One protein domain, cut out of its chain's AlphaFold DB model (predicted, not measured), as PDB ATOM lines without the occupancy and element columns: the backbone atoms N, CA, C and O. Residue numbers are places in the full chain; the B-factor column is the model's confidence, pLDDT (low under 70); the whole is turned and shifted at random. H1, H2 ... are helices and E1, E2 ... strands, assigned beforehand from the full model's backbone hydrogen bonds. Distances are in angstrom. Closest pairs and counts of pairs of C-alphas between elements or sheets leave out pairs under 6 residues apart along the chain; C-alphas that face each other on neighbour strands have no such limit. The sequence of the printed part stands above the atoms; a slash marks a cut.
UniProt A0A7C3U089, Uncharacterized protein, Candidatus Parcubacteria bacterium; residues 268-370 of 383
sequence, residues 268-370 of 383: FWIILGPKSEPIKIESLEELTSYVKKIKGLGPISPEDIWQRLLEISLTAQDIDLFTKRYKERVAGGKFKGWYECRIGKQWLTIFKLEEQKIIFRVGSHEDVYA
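This is residues 268 to 370 of the 383 residues of an uncharacterized protein of Candidatus Parcubacteria bacterium (UniProt A0A7C3U089). A strongly twisted sheet of five strands has the long helix H2 slanting over one face and H1 over E1 on that face; short H4 packs on the opposite face. H3 turns a corner at the end of H2, off the sheet. The 103 printed residues run E1 E2 H1 H2 H3 E3 E4 E5 H4; the sheet's order is E2 E1 E5 E4 E3, mixed, and the class is mixed, helices and strands. The whole is compact, with radius of gyration of the C-alphas 12.7 A and spans of 35 by 29 by 27 A.

Find C-alpha 268 at (98.622, 133.982, 147.747), where E1, residues 268 to 270, begins; E2 is residues 279 to 281. E3, 339 to 343, measures 13.2 A from first to last C-alpha, E4, 347 to 354, 23.1 A and E5, 357 to 364, 22.7 A. H1 is 284 to 291, H2 302 to 316, 20.8 A, H3 319 to 325, and H4, 365 to 369, ends at (108.150, 138.188, 164.560).

E3, E4 and E5 form a meander of two hairpins, each strand the antiparallel neighbour of the one before; N 341 and O 349, 2.8 A, and N 350 and O 361, 2.9 A, are within hydrogen-bond range. So are N 360 and O 269, 2.8 A, between parallel E1 and E5, and N 270 and O 279, 2.8 A, in the antiparallel hairpin E1 and E2. H2 lies over E5 and E4, height over the sheet 8.3 A; its closest C-alpha pair with E5 is Ser 313 and Ile 358, 7.4 A. On the same face H1 touches residues 302 to 306 of H2, closest C-alphas Thr 288 and Pro 302, 5.3 A. H4 is on the opposite face, over E5, at 6.8 A height. H2 and H3 only just touch, only at the corner, with 3 pairs of C-alphas within 8 A, closest Thr 315 and Phe 322, 5.3 A. In H1, H2, H3 and H4 every O i to N i+4 pair is within hydrogen-bond range.

The C-alphas farthest apart, Lys 295 and Asp 320, are 35.3 A apart. The printed part has no cut; residues 326 to 338 make the long link from H3 to E3. Mean pLDDT of the printed part is 79.8, with 12 residues under 70, among them 295 to 299.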
ATOM      1  N   PHE A 268      98.311 133.258 146.518       90.25
ATOM      2  CA  PHE A 268      98.622 133.982 147.747       90.25
ATOM      3  C   PHE A 268      98.049 133.250 148.955       90.25
ATOM      4  O   PHE A 268      96.901 132.815 148.934       90.25
ATOM      5  N   TRP A 269      98.849 133.107 150.010       93.44
ATOM      6  CA  TRP A 269      98.461 132.402 151.228       93.44
ATOM      7  C   TRP A 269      98.855 133.209 152.464       93.44
ATOM      8  O   TRP A 269     100.039 133.442 152.698       93.44
ATOM      9  N   ILE A 270      97.887 133.621 153.282       90.69
ATOM     10  CA  ILE A 270      98.133 134.444 154.472       90.69
ATOM     11  C   ILE A 270      98.229 133.609 155.747       90.69
ATOM     12  O   ILE A 270      97.449 132.684 155.965       90.69
ATOM     13  N   ILE A 271      99.148 133.974 156.641       88.06
ATOM     14  CA  ILE A 271      99.220 133.464 158.014       88.06
ATOM     15  C   ILE A 271      98.738 134.551 158.979       88.06
ATOM     16  O   ILE A 271      99.421 135.551 159.195       88.06
ATOM     17  N   LEU A 272      97.582 134.335 159.610       81.38
ATOM     18  CA  LEU A 272      96.955 135.331 160.494       81.38
ATOM     19  C   LEU A 272      97.575 135.404 161.895       81.38
ATOM     20  O   LEU A 272      97.439 136.407 162.591       81.38
ATOM     21  N   GLY A 273      98.271 134.355 162.331       73.50
ATOM     22  CA  GLY A 273      98.801 134.265 163.685       73.50
ATOM     23  C   GLY A 273      99.906 133.221 163.831       73.50
ATOM     24  O   GLY A 273     100.120 132.389 162.952       73.50
ATOM     25  N   PRO A 274     100.622 133.215 164.967       66.88
ATOM     26  CA  PRO A 274     101.799 132.370 165.164       66.88
ATOM     27  C   PRO A 274     101.492 130.865 165.169       66.88
ATOM     28  O   PRO A 274     102.415 130.072 164.993       66.88
ATOM     29  N   LYS A 275     100.231 130.457 165.360       70.69
ATOM     30  CA  LYS A 275      99.772 129.055 165.327       70.69
ATOM     31  C   LYS A 275      98.769 128.768 164.200       70.69
ATOM     32  O   LYS A 275      98.199 127.687 164.174       70.69
ATOM     33  N   SER A 276      98.528 129.732 163.318       77.69
ATOM     34  CA  SER A 276      97.558 129.598 162.232       77.69
ATOM     35  C   SER A 276      98.176 128.856 161.054       77.69
ATOM     36  O   SER A 276      99.349 129.071 160.737       77.69
ATOM     37  N   GLU A 277      97.382 128.021 160.395       84.81
ATOM     38  CA  GLU A 277      97.744 127.474 159.089       84.81
ATOM     39  C   GLU A 277      97.629 128.558 158.003       84.81
ATOM     40  O   GLU A 277      96.860 129.512 158.175       84.81
ATOM     41  N   PRO A 278      98.411 128.466 156.909       89.69
ATOM     42  CA  PRO A 278      98.261 129.360 155.769       89.69
ATOM     43  C   PRO A 278      96.878 129.211 155.129       89.69
ATOM     44  O   PRO A 278      96.440 128.099 154.847       89.69
ATOM     45  N   ILE A 279      96.219 130.332 154.846       89.38
ATOM     46  CA  ILE A 279      94.899 130.375 154.208       89.38
ATOM     47  C   ILE A 279      95.055 130.956 152.808       89.38
ATOM     48  O   ILE A 279      95.616 132.043 152.667       89.38
ATOM     49  N   LYS A 280      94.565 130.247 151.786       92.06
ATOM     50  CA  LYS A 280      94.575 130.734 150.403       92.06
ATOM     51  C   LYS A 280      93.691 131.975 150.280       92.06
ATOM     52  O   LYS A 280      92.614 132.024 150.866       92.06
ATOM     53  N   ILE A 281      94.167 132.944 149.515       89.88
ATOM     54  CA  ILE A 281      93.441 134.152 149.144       89.88
ATOM     55  C   ILE A 281      93.363 134.201 147.625       89.88
ATOM     56  O   ILE A 281      94.390 134.110 146.944       89.88
ATOM     57  N   GLU A 282      92.155 134.370 147.107       82.69
ATOM     58  CA  GLU A 282      91.893 134.461 145.670       82.69
ATOM     59  C   GLU A 282      91.616 135.896 145.214       82.69
ATOM     60  O   GLU A 282      91.831 136.212 144.043       82.69
ATOM     61  N   SER A 283      91.219 136.787 146.130       82.38
ATOM     62  CA  SER A 283      90.878 138.172 145.795       82.38
ATOM     63  C   SER A 283      91.235 139.199 146.878       82.38
ATOM     64  O   SER A 283      91.532 138.873 148.033       82.38
ATOM     65  N   LEU A 284      91.171 140.479 146.500       77.94
ATOM     66  CA  LEU A 284      91.362 141.609 147.408       77.94
ATOM     67  C   LEU A 284      90.274 141.661 148.498       77.94
ATOM     68  O   LEU A 284      90.557 142.018 149.642       77.94
ATOM     69  N   GLU A 285      89.038 141.275 148.185       81.69
ATOM     70  CA  GLU A 285      87.916 141.246 149.130       81.69
ATOM     71  C   GLU A 285      88.130 140.189 150.226       81.69
ATOM     72  O   GLU A 285      87.871 140.434 151.414       81.69
ATOM     73  N   GLU A 286      88.667 139.025 149.851       83.25
ATOM     74  CA  GLU A 286      89.070 137.992 150.804       83.25
ATOM     75  C   GLU A 286      90.226 138.478 151.682       83.25
ATOM     76  O   GLU A 286      90.145 138.384 152.912       83.25
ATOM     77  N   LEU A 287      91.264 139.077 151.081       84.81
ATOM     78  CA  LEU A 287      92.372 139.668 151.834       84.81
ATOM     79  C   LEU A 287      91.862 140.705 152.838       84.81
ATOM     80  O   LEU A 287      92.251 140.669 154.004       84.81
ATOM     81  N   THR A 288      90.957 141.585 152.417       82.50
ATOM     82  CA  THR A 288      90.328 142.610 153.261       82.50
ATOM     83  C   THR A 288      89.637 141.986 154.471       82.50
ATOM     84  O   THR A 288      89.784 142.456 155.603       82.50
ATOM     85  N   SER A 289      88.917 140.886 154.260       81.88
ATOM     86  CA  SER A 289      88.222 140.151 155.320       81.88
ATOM     87  C   SER A 289      89.184 139.498 156.317       81.88
ATOM     88  O   SER A 289      88.883 139.414 157.511       81.88
ATOM     89  N   TYR A 290      90.352 139.053 155.854       83.00
ATOM     90  CA  TYR A 290      91.389 138.450 156.690       83.00
ATOM     91  C   TYR A 290      92.249 139.478 157.426       83.00
ATOM     92  O   TYR A 290      92.521 139.300 158.612       83.00
ATOM     93  N   VAL A 291      92.612 140.577 156.769       80.94
ATOM     94  CA  VAL A 291      93.358 141.699 157.351       80.94
ATOM     95  C   VAL A 291      92.611 142.287 158.547       80.94
ATOM     96  O   VAL A 291      93.219 142.484 159.597       80.94
ATOM     97  N   LYS A 292      91.279 142.426 158.462       76.69
ATOM     98  CA  LYS A 292      90.424 142.841 159.594       76.69
ATOM     99  C   LYS A 292      90.537 141.935 160.828       76.69
ATOM    100  O   LYS A 292      90.248 142.376 161.938       76.69
ATOM    101  N   LYS A 293      90.934 140.667 160.659       76.25
ATOM    102  CA  LYS A 293      91.108 139.701 161.759       76.25
ATOM    103  C   LYS A 293      92.501 139.773 162.392       76.25
ATOM    104  O   LYS A 293      92.696 139.215 163.474       76.25
ATOM    105  N   ILE A 294      93.467 140.444 161.757       73.81
ATOM    106  CA  ILE A 294      94.823 140.601 162.289       73.81
ATOM    107  C   ILE A 294      94.823 141.754 163.295       73.81
ATOM    108  O   ILE A 294      94.752 142.928 162.941       73.81
ATOM    109  N   LYS A 295      94.905 141.414 164.584       61.31
ATOM    110  CA  LYS A 295      95.031 142.413 165.650       61.31
ATOM    111  C   LYS A 295      96.358 143.154 165.512       61.31
ATOM    112  O   LYS A 295      97.390 142.519 165.329       61.31
ATOM    113  N   GLY A 296      96.316 144.475 165.651       61.56
ATOM    114  CA  GLY A 296      97.517 145.306 165.621       61.56
ATOM    115  C   GLY A 296      97.993 145.681 164.221       61.56
ATOM    116  O   GLY A 296      98.946 146.438 164.137       61.56
ATOM    117  N   LEU A 297      97.333 145.248 163.135       64.88
ATOM    118  CA  LEU A 297      97.545 145.866 161.825       64.88
ATOM    119  C   LEU A 297      97.034 147.311 161.911       64.88
ATOM    120  O   LEU A 297      95.843 147.527 162.114       64.88
ATOM    121  N   GLY A 298      97.939 148.288 161.877       62.47
ATOM    122  CA  GLY A 298      97.590 149.704 161.980       62.47
ATOM    123  C   GLY A 298      96.963 150.237 160.684       62.47
ATOM    124  O   GLY A 298      96.079 149.596 160.127       62.47
ATOM    125  N   PRO A 299      97.397 151.393 160.154       66.75
ATOM    126  CA  PRO A 299      96.738 152.046 159.018       66.75
ATOM    127  C   PRO A 299      97.041 151.407 157.648       66.75
ATOM    128  O   PRO A 299      96.848 152.064 156.632       66.75
ATOM    129  N   ILE A 300      97.576 150.180 157.583       73.81
ATOM    130  CA  ILE A 300      97.889 149.560 156.286       73.81
ATOM    131  C   ILE A 300      96.590 149.164 155.591       73.81
ATOM    132  O   ILE A 300      95.796 148.404 156.155       73.81
ATOM    133  N   SER A 301      96.416 149.615 154.353       79.25
ATOM    134  CA  SER A 301      95.281 149.205 153.536       79.25
ATOM    135  C   SER A 301      95.476 147.776 152.985       79.25
ATOM    136  O   SER A 301      96.601 147.385 152.643       79.25
ATOM    137  N   PRO A 302      94.420 146.945 152.905       80.62
ATOM    138  CA  PRO A 302      94.465 145.669 152.187       80.62
ATOM    139  C   PRO A 302      94.989 145.810 150.751       80.62
ATOM    140  O   PRO A 302      95.683 144.919 150.266       80.62
ATOM    141  N   GLU A 303      94.716 146.944 150.108       81.06
ATOM    142  CA  GLU A 303      95.174 147.314 148.772       81.06
ATOM    143  C   GLU A 303      96.702 147.409 148.702       81.06
ATOM    144  O   GLU A 303      97.307 146.810 147.813       81.06
ATOM    145  N   ASP A 304      97.345 148.069 149.673       79.69
ATOM    146  CA  ASP A 304      98.811 148.153 149.753       79.69
ATOM    147  C   ASP A 304      99.439 146.760 149.879       79.69
ATOM    148  O   ASP A 304     100.464 146.453 149.266       79.69
ATOM    149  N   ILE A 305      98.823 145.893 150.683       83.38
ATOM    150  CA  ILE A 305      99.292 144.521 150.890       83.38
ATOM    151  C   ILE A 305      99.135 143.730 149.592       83.38
ATOM    152  O   ILE A 305     100.077 143.063 149.165       83.38
ATOM    153  N   TRP A 306      97.979 143.840 148.940       84.69
ATOM    154  CA  TRP A 306      97.687 143.174 147.675       84.69
ATOM    155  C   TRP A 306      98.649 143.601 146.569       84.69
ATOM    156  O   TRP A 306      99.246 142.754 145.905       84.69
ATOM    157  N   GLN A 307      98.888 144.905 146.428       82.38
ATOM    158  CA  GLN A 307      99.833 145.442 145.457       82.38
ATOM    159  C   GLN A 307     101.246 144.895 145.694       82.38
ATOM    160  O   GLN A 307     101.916 144.479 144.749       82.38
ATOM    161  N   ARG A 308     101.692 144.800 146.954       83.31
ATOM    162  CA  ARG A 308     102.996 144.199 147.282       83.31
ATOM    163  C   ARG A 308     103.067 142.715 146.955       83.31
ATOM    164  O   ARG A 308     104.114 142.258 146.507       83.31
ATOM    165  N   LEU A 309     101.987 141.964 147.140       84.62
ATOM    166  CA  LEU A 309     101.933 140.549 146.765       84.62
ATOM    167  C   LEU A 309     102.028 140.355 145.250       84.62
ATOM    168  O   LEU A 309     102.763 139.476 144.798       84.62
ATOM    169  N   LEU A 310     101.360 141.210 144.472       83.88
ATOM    170  CA  LEU A 310     101.479 141.232 143.012       83.88
ATOM    171  C   LEU A 310     102.899 141.602 142.563       83.88
ATOM    172  O   LEU A 310     103.458 140.972 141.671       83.88
ATOM    173  N   GLU A 311     103.537 142.579 143.210       83.19
ATOM    174  CA  GLU A 311     104.941 142.900 142.929       83.19
ATOM    175  C   GLU A 311     105.874 141.723 143.238       83.19
ATOM    176  O   GLU A 311     106.794 141.445 142.465       83.19
ATOM    177  N   ILE A 312     105.648 141.026 144.357       84.62
ATOM    178  CA  ILE A 312     106.419 139.840 144.738       84.62
ATOM    179  C   ILE A 312     106.228 138.732 143.704       84.62
ATOM    180  O   ILE A 312     107.222 138.137 143.303       84.62
ATOM    181  N   SER A 313     105.000 138.466 143.244       83.94
ATOM    182  CA  SER A 313     104.735 137.407 142.263       83.94
ATOM    183  C   SER A 313     105.380 137.684 140.913       83.94
ATOM    184  O   SER A 313     105.997 136.786 140.344       83.94
ATOM    185  N   LEU A 314     105.318 138.929 140.440       80.50
ATOM    186  CA  LEU A 314     105.995 139.355 139.215       80.50
ATOM    187  C   LEU A 314     107.515 139.262 139.360       80.50
ATOM    188  O   LEU A 314     108.200 138.793 138.458       80.50
ATOM    189  N   THR A 315     108.048 139.668 140.514       79.38
ATOM    190  CA  THR A 315     109.490 139.612 140.768       79.38
ATOM    191  C   THR A 315     109.977 138.168 140.913       79.38
ATOM    192  O   THR A 315     111.058 137.845 140.442       79.38
ATOM    193  N   ALA A 316     109.194 137.282 141.531       79.88
ATOM    194  CA  ALA A 316     109.546 135.881 141.759       79.88
ATOM    195  C   ALA A 316     109.716 135.067 140.463       79.88
ATOM    196  O   ALA A 316     110.335 134.006 140.496       79.88
ATOM    197  N   GLN A 317     109.195 135.559 139.334       75.12
ATOM    198  CA  GLN A 317     109.405 134.959 138.012       75.12
ATOM    199  C   GLN A 317     110.820 135.210 137.465       75.12
ATOM    200  O   GLN A 317     111.290 134.444 136.628       75.12
ATOM    201  N   ASP A 318     111.513 136.241 137.956       79.50
ATOM    202  CA  ASP A 318     112.890 136.583 137.595       79.50
ATOM    203  C   ASP A 318     113.795 136.425 138.828       79.50
ATOM    204  O   ASP A 318     113.845 137.276 139.717       79.50
ATOM    205  N   ILE A 319     114.528 135.310 138.885       73.81
ATOM    206  CA  ILE A 319     115.380 134.943 140.027       73.81
ATOM    207  C   ILE A 319     116.467 136.000 140.290       73.81
ATOM    208  O   ILE A 319     116.791 136.279 141.452       73.81
ATOM    209  N   ASP A 320     117.006 136.633 139.247       72.19
ATOM    210  CA  ASP A 320     118.054 137.646 139.379       72.19
ATOM    211  C   ASP A 320     117.482 138.947 139.951       72.19
ATOM    212  O   ASP A 320     118.065 139.563 140.853       72.19
ATOM    213  N   LEU A 321     116.293 139.348 139.494       74.81
ATOM    214  CA  LEU A 321     115.580 140.498 140.048       74.81
ATOM    215  C   LEU A 321     115.131 140.237 141.491       74.81
ATOM    216  O   LEU A 321     115.269 141.106 142.360       74.81
ATOM    217  N   PHE A 322     114.648 139.027 141.763       76.12
ATOM    218  CA  PHE A 322     114.187 138.589 143.072       76.12
ATOM    219  C   PHE A 322     115.303 138.606 144.111       76.12
ATOM    220  O   PHE A 322     115.174 139.253 145.153       76.12
ATOM    221  N   THR A 323     116.435 137.972 143.806       72.12
ATOM    222  CA  THR A 323     117.602 137.948 144.698       72.12
ATOM    223  C   THR A 323     118.218 139.330 144.881       72.12
ATOM    224  O   THR A 323     118.756 139.616 145.948       72.12
ATOM    225  N   LYS A 324     118.117 140.228 143.894       74.56
ATOM    226  CA  LYS A 324     118.583 141.615 144.024       74.56
ATOM    227  C   LYS A 324     117.691 142.453 144.941       74.56
ATOM    228  O   LYS A 324     118.224 143.279 145.683       74.56
ATOM    229  N   ARG A 325     116.369 142.257 144.877       71.44
ATOM    230  CA  ARG A 325     115.357 143.060 145.587       71.44
ATOM    231  C   ARG A 325     115.104 142.580 147.015       71.44
ATOM    232  O   ARG A 325     114.970 143.407 147.910       71.44
ATOM    233  N   TYR A 326     115.101 141.270 147.236       74.56
ATOM    234  CA  TYR A 326     114.806 140.648 148.527       74.56
ATOM    235  C   TYR A 326     116.047 139.938 149.083       74.56
ATOM    236  O   TYR A 326     116.054 138.735 149.322       74.56
ATOM    237  N   LYS A 327     117.142 140.684 149.261       63.41
ATOM    238  CA  LYS A 327     118.393 140.146 149.837       63.41
ATOM    239  C   LYS A 327     118.270 139.829 151.321       63.41
ATOM    240  O   LYS A 327     118.934 138.920 151.815       63.41
ATOM    241  N   GLU A 328     117.455 140.605 152.026       65.00
ATOM    242  CA  GLU A 328     117.247 140.450 153.458       65.00
ATOM    243  C   GLU A 328     116.394 139.208 153.716       65.00
ATOM    244  O   GLU A 328     115.222 139.130 153.332       65.00
ATOM    245  N   ARG A 329     117.027 138.217 154.349       75.94
ATOM    246  CA  ARG A 329     116.364 137.036 154.884       75.94
ATOM    247  C   ARG A 329     116.309 137.133 156.395       75.94
ATOM    248  O   ARG A 329     117.294 137.502 157.034       75.94
ATOM    249  N   VAL A 330     115.201 136.685 156.959       77.69
ATOM    250  CA  VAL A 330     115.042 136.541 158.401       77.69
ATOM    251  C   VAL A 330     116.113 135.574 158.920       77.69
ATOM    252  O   VAL A 330     116.163 134.400 158.534       77.69
ATOM    253  N   ALA A 331     116.981 136.067 159.802       67.00
ATOM    254  CA  ALA A 331     118.182 135.349 160.234       67.00
ATOM    255  C   ALA A 331     117.906 134.172 161.196       67.00
ATOM    256  O   ALA A 331     118.717 133.249 161.296       67.00
ATOM    257  N   GLY A 332     116.764 134.162 161.897       67.38
ATOM    258  CA  GLY A 332     116.472 133.165 162.931       67.38
ATOM    259  C   GLY A 332     114.998 133.049 163.327       67.38
ATOM    260  O   GLY A 332     114.136 133.774 162.840       67.38
ATOM    261  N   GLY A 333     114.702 132.109 164.228       74.88
ATOM    262  CA  GLY A 333     113.341 131.846 164.712       74.88
ATOM    263  C   GLY A 333     112.469 131.047 163.735       74.88
ATOM    264  O   GLY A 333     112.965 130.421 162.801       74.88
ATOM    265  N   LYS A 334     111.147 131.062 163.966       75.75
ATOM    266  CA  LYS A 334     110.157 130.291 163.183       75.75
ATOM    267  C   LYS A 334     110.140 130.663 161.693       75.75
ATOM    268  O   LYS A 334     109.778 129.836 160.864       75.75
ATOM    269  N   PHE A 335     110.540 131.887 161.364       83.62
ATOM    270  CA  PHE A 335     110.543 132.417 160.002       83.62
ATOM    271  C   PHE A 335     111.947 132.450 159.387       83.62
ATOM    272  O   PHE A 335     112.160 133.149 158.404       83.62
ATOM    273  N   LYS A 336     112.921 131.708 159.936       80.81
ATOM    274  CA  LYS A 336     114.281 131.650 159.383       80.81
ATOM    275  C   LYS A 336     114.246 131.306 157.889       80.81
ATOM    276  O   LYS A 336     113.626 130.322 157.493       80.81
ATOM    277  N   GLY A 337     114.935 132.106 157.076       80.50
ATOM    278  CA  GLY A 337     115.000 131.929 155.621       80.50
ATOM    279  C   GLY A 337     113.842 132.551 154.836       80.50
ATOM    280  O   GLY A 337     113.876 132.510 153.610       80.50
ATOM    281  N   TRP A 338     112.858 133.155 155.509       89.88
ATOM    282  CA  TRP A 338     111.827 133.967 154.862       89.88
ATOM    283  C   TRP A 338     112.414 135.299 154.399       89.88
ATOM    284  O   TRP A 338     113.415 135.766 154.941       89.88
ATOM    285  N   TYR A 339     111.775 135.908 153.412       88.62
ATOM    286  CA  TYR A 339     112.127 137.205 152.855       88.62
ATOM    287  C   TYR A 339     111.342 138.320 153.529       88.62
ATOM    288  O   TYR A 339     110.178 138.131 153.879       88.62
ATOM    289  N   GLU A 340     111.967 139.486 153.677       85.88
ATOM    290  CA  GLU A 340     111.343 140.668 154.270       85.88
ATOM    291  C   GLU A 340     111.008 141.722 153.207       85.88
ATOM    292  O   GLU A 340     111.811 142.033 152.327       85.88
ATOM    293  N   CYS A 341     109.817 142.310 153.301       83.94
ATOM    294  CA  CYS A 341     109.374 143.428 152.477       83.94
ATOM    295  C   CYS A 341     108.718 144.488 153.364       83.94
ATOM    296  O   CYS A 341     107.709 144.222 154.011       83.94
ATOM    297  N   ARG A 342     109.276 145.702 153.420       80.94
ATOM    298  CA  ARG A 342     108.704 146.782 154.238       80.94
ATOM    299  C   ARG A 342     107.501 147.425 153.555       80.94
ATOM    300  O   ARG A 342     107.562 147.770 152.376       80.94
ATOM    301  N   ILE A 343     106.448 147.656 154.332       76.12
ATOM    302  CA  ILE A 343     105.280 148.453 153.959       76.12
ATOM    303  C   ILE A 343     105.336 149.745 154.785       76.12
ATOM    304  O   ILE A 343     104.945 149.805 155.950       76.12
ATOM    305  N   GLY A 344     105.910 150.795 154.198       70.56
ATOM    306  CA  GLY A 344     106.158 152.048 154.911       70.56
ATOM    307  C   GLY A 344     107.223 151.920 156.013       70.56
ATOM    308  O   GLY A 344     108.168 151.139 155.901       70.56
ATOM    309  N   LYS A 345     107.107 152.744 157.067       69.69
ATOM    310  CA  LYS A 345     108.131 152.861 158.127       69.69
ATOM    311  C   LYS A 345     107.995 151.839 159.260       69.69
ATOM    312  O   LYS A 345     109.001 151.492 159.866       69.69
ATOM    313  N   GLN A 346     106.773 151.413 159.578       71.81
ATOM    314  CA  GLN A 346     106.471 150.640 160.793       71.81
ATOM    315  C   GLN A 346     106.001 149.210 160.516       71.81
ATOM    316  O   GLN A 346     105.964 148.391 161.435       71.81
ATOM    317  N   TRP A 347     105.666 148.901 159.264       79.94
ATOM    318  CA  TRP A 347     105.042 147.641 158.903       79.94
ATOM    319  C   TRP A 347     105.895 146.855 157.930       79.94
ATOM    320  O   TRP A 347     106.664 147.410 157.141       79.94
ATOM    321  N   LEU A 348     105.757 145.540 157.990       85.94
ATOM    322  CA  LEU A 348     106.464 144.643 157.104       85.94
ATOM    323  C   LEU A 348     105.616 143.422 156.776       85.94
ATOM    324  O   LEU A 348     104.789 142.966 157.567       85.94
ATOM    325  N   THR A 349     105.869 142.898 155.590       87.25
ATOM    326  CA  THR A 349     105.412 141.603 155.125       87.25
ATOM    327  C   THR A 349     106.622 140.690 155.081       87.25
ATOM    328  O   THR A 349     107.581 140.968 154.361       87.25
ATOM    329  N   ILE A 350     106.579 139.593 155.831       90.00
ATOM    330  CA  ILE A 350     107.483 138.471 155.585       90.00
ATOM    331  C   ILE A 350     106.803 137.476 154.669       90.00
ATOM    332  O   ILE A 350     105.601 137.240 154.789       90.00
ATOM    333  N   PHE A 351     107.563 136.858 153.779       91.56
ATOM    334  CA  PHE A 351     107.019 135.849 152.887       91.56
ATOM    335  C   PHE A 351     108.045 134.773 152.546       91.56
ATOM    336  O   PHE A 351     109.254 134.988 152.608       91.56
ATOM    337  N   LYS A 352     107.557 133.594 152.174       91.19
ATOM    338  CA  LYS A 352     108.347 132.523 151.571       91.19
ATOM    339  C   LYS A 352     107.717 132.125 150.244       91.19
ATOM    340  O   LYS A 352     106.495 132.161 150.092       91.19
ATOM    341  N   LEU A 353     108.574 131.753 149.302       87.44
ATOM    342  CA  LEU A 353     108.170 131.158 148.038       87.44
ATOM    343  C   LEU A 353     108.280 129.645 148.167       87.44
ATOM    344  O   LEU A 353     109.356 129.131 148.468       87.44
ATOM    345  N   GLU A 354     107.173 128.949 147.947       87.06
ATOM    346  CA  GLU A 354     107.133 127.492 147.859       87.06
ATOM    347  C   GLU A 354     106.457 127.123 146.547       87.06
ATOM    348  O   GLU A 354     105.255 127.330 146.395       87.06
ATOM    349  N   GLU A 355     107.231 126.617 145.584       82.94
ATOM    350  CA  GLU A 355     106.747 126.327 144.229       82.94
ATOM    351  C   GLU A 355     106.082 127.569 143.596       82.94
ATOM    352  O   GLU A 355     106.757 128.559 143.327       82.94
ATOM    353  N   GLN A 356     104.757 127.542 143.405       84.38
ATOM    354  CA  GLN A 356     103.929 128.651 142.911       84.38
ATOM    355  C   GLN A 356     103.031 129.243 144.014       84.38
ATOM    356  O   GLN A 356     101.928 129.734 143.760       84.38
ATOM    357  N   LYS A 357     103.472 129.179 145.272       89.50
ATOM    358  CA  LYS A 357     102.765 129.737 146.430       89.50
ATOM    359  C   LYS A 357     103.607 130.824 147.076       89.50
ATOM    360  O   LYS A 357     104.757 130.599 147.453       89.50
ATOM    361  N   ILE A 358     103.005 131.993 147.252       90.19
ATOM    362  CA  ILE A 358     103.537 133.054 148.104       90.19
ATOM    363  C   ILE A 358     102.817 132.945 149.437       90.19
ATOM    364  O   ILE A 358     101.657 133.338 149.566       90.19
ATOM    365  N   ILE A 359     103.511 132.391 150.427       92.25
ATOM    366  CA  ILE A 359     102.999 132.304 151.791       92.25
ATOM    367  C   ILE A 359     103.558 133.486 152.560       92.25
ATOM    368  O   ILE A 359     104.774 133.633 152.660       92.25
ATOM    369  N   PHE A 360     102.688 134.323 153.110       91.44
ATOM    370  CA  PHE A 360     103.083 135.586 153.709       91.44
ATOM    371  C   PHE A 360     102.405 135.851 155.049       91.44
ATOM    372  O   PHE A 360     101.376 135.278 155.409       91.44
ATOM    373  N   ARG A 361     103.016 136.759 155.801       88.38
ATOM    374  CA  ARG A 361     102.492 137.313 157.041       88.38
ATOM    375  C   ARG A 361     102.790 138.800 157.075       88.38
ATOM    376  O   ARG A 361     103.895 139.206 156.737       88.38
ATOM    377  N   VAL A 362     101.817 139.586 157.515       87.12
ATOM    378  CA  VAL A 362     101.890 141.048 157.558       87.12
ATOM    379  C   VAL A 362     101.593 141.552 158.966       87.12
ATOM    380  O   VAL A 362     100.808 140.942 159.694       87.12
ATOM    381  N   GLY A 363     102.246 142.642 159.361       82.94
ATOM    382  CA  GLY A 363     102.057 143.276 160.662       82.94
ATOM    383  C   GLY A 363     103.230 144.164 161.052       82.94
ATOM    384  O   GLY A 363     104.102 144.470 160.233       82.94
ATOM    385  N   SER A 364     103.223 144.633 162.298       80.50
ATOM    386  CA  SER A 364     104.354 145.381 162.841       80.50
ATOM    387  C   SER A 364     105.545 144.439 163.007       80.50
ATOM    388  O   SER A 364     105.391 143.213 163.010       80.50
ATOM    389  N   HIS A 365     106.744 144.990 163.195       78.31
ATOM    390  CA  HIS A 365     107.909 144.163 163.509       78.31
ATOM    391  C   HIS A 365     107.654 143.252 164.726       78.31
ATOM    392  O   HIS A 365     107.986 142.067 164.697       78.31
ATOM    393  N   GLU A 366     106.991 143.766 165.767       75.19
ATOM    394  CA  GLU A 366     106.661 142.980 166.959       75.19
ATOM    395  C   GLU A 366     105.620 141.885 166.673       75.19
ATOM    396  O   GLU A 366     105.784 140.761 167.145       75.19
ATOM    397  N   ASP A 367     104.594 142.161 165.864       74.81
ATOM    398  CA  ASP A 367     103.503 141.210 165.587       74.81
ATOM    399  C   ASP A 367     103.911 140.096 164.621       74.81
ATOM    400  O   ASP A 367     103.511 138.931 164.768       74.81
ATOM    401  N   VAL A 368     104.710 140.453 163.614       78.25
ATOM    402  CA  VAL A 368     105.176 139.522 162.589       78.25
ATOM    403  C   VAL A 368     106.167 138.542 163.191       78.25
ATOM    404  O   VAL A 368     105.998 137.328 163.025       78.25
ATOM    405  N   TYR A 369     107.147 139.046 163.945       76.44
ATOM    406  CA  TYR A 369     108.150 138.188 164.560       76.44
ATOM    407  C   TYR A 369     107.667 137.534 165.838       76.44
ATOM    408  O   TYR A 369     108.108 136.414 166.084       76.44
ATOM    409  N   ALA A 370     106.769 138.182 166.597       62.59
ATOM    410  CA  ALA A 370     106.121 137.747 167.840       62.59
ATOM    411  C   ALA A 370     106.756 136.514 168.501       62.59
ATOM    412  O   ALA A 370     106.105 135.510 168.805       62.59
TER     413      ALA A 370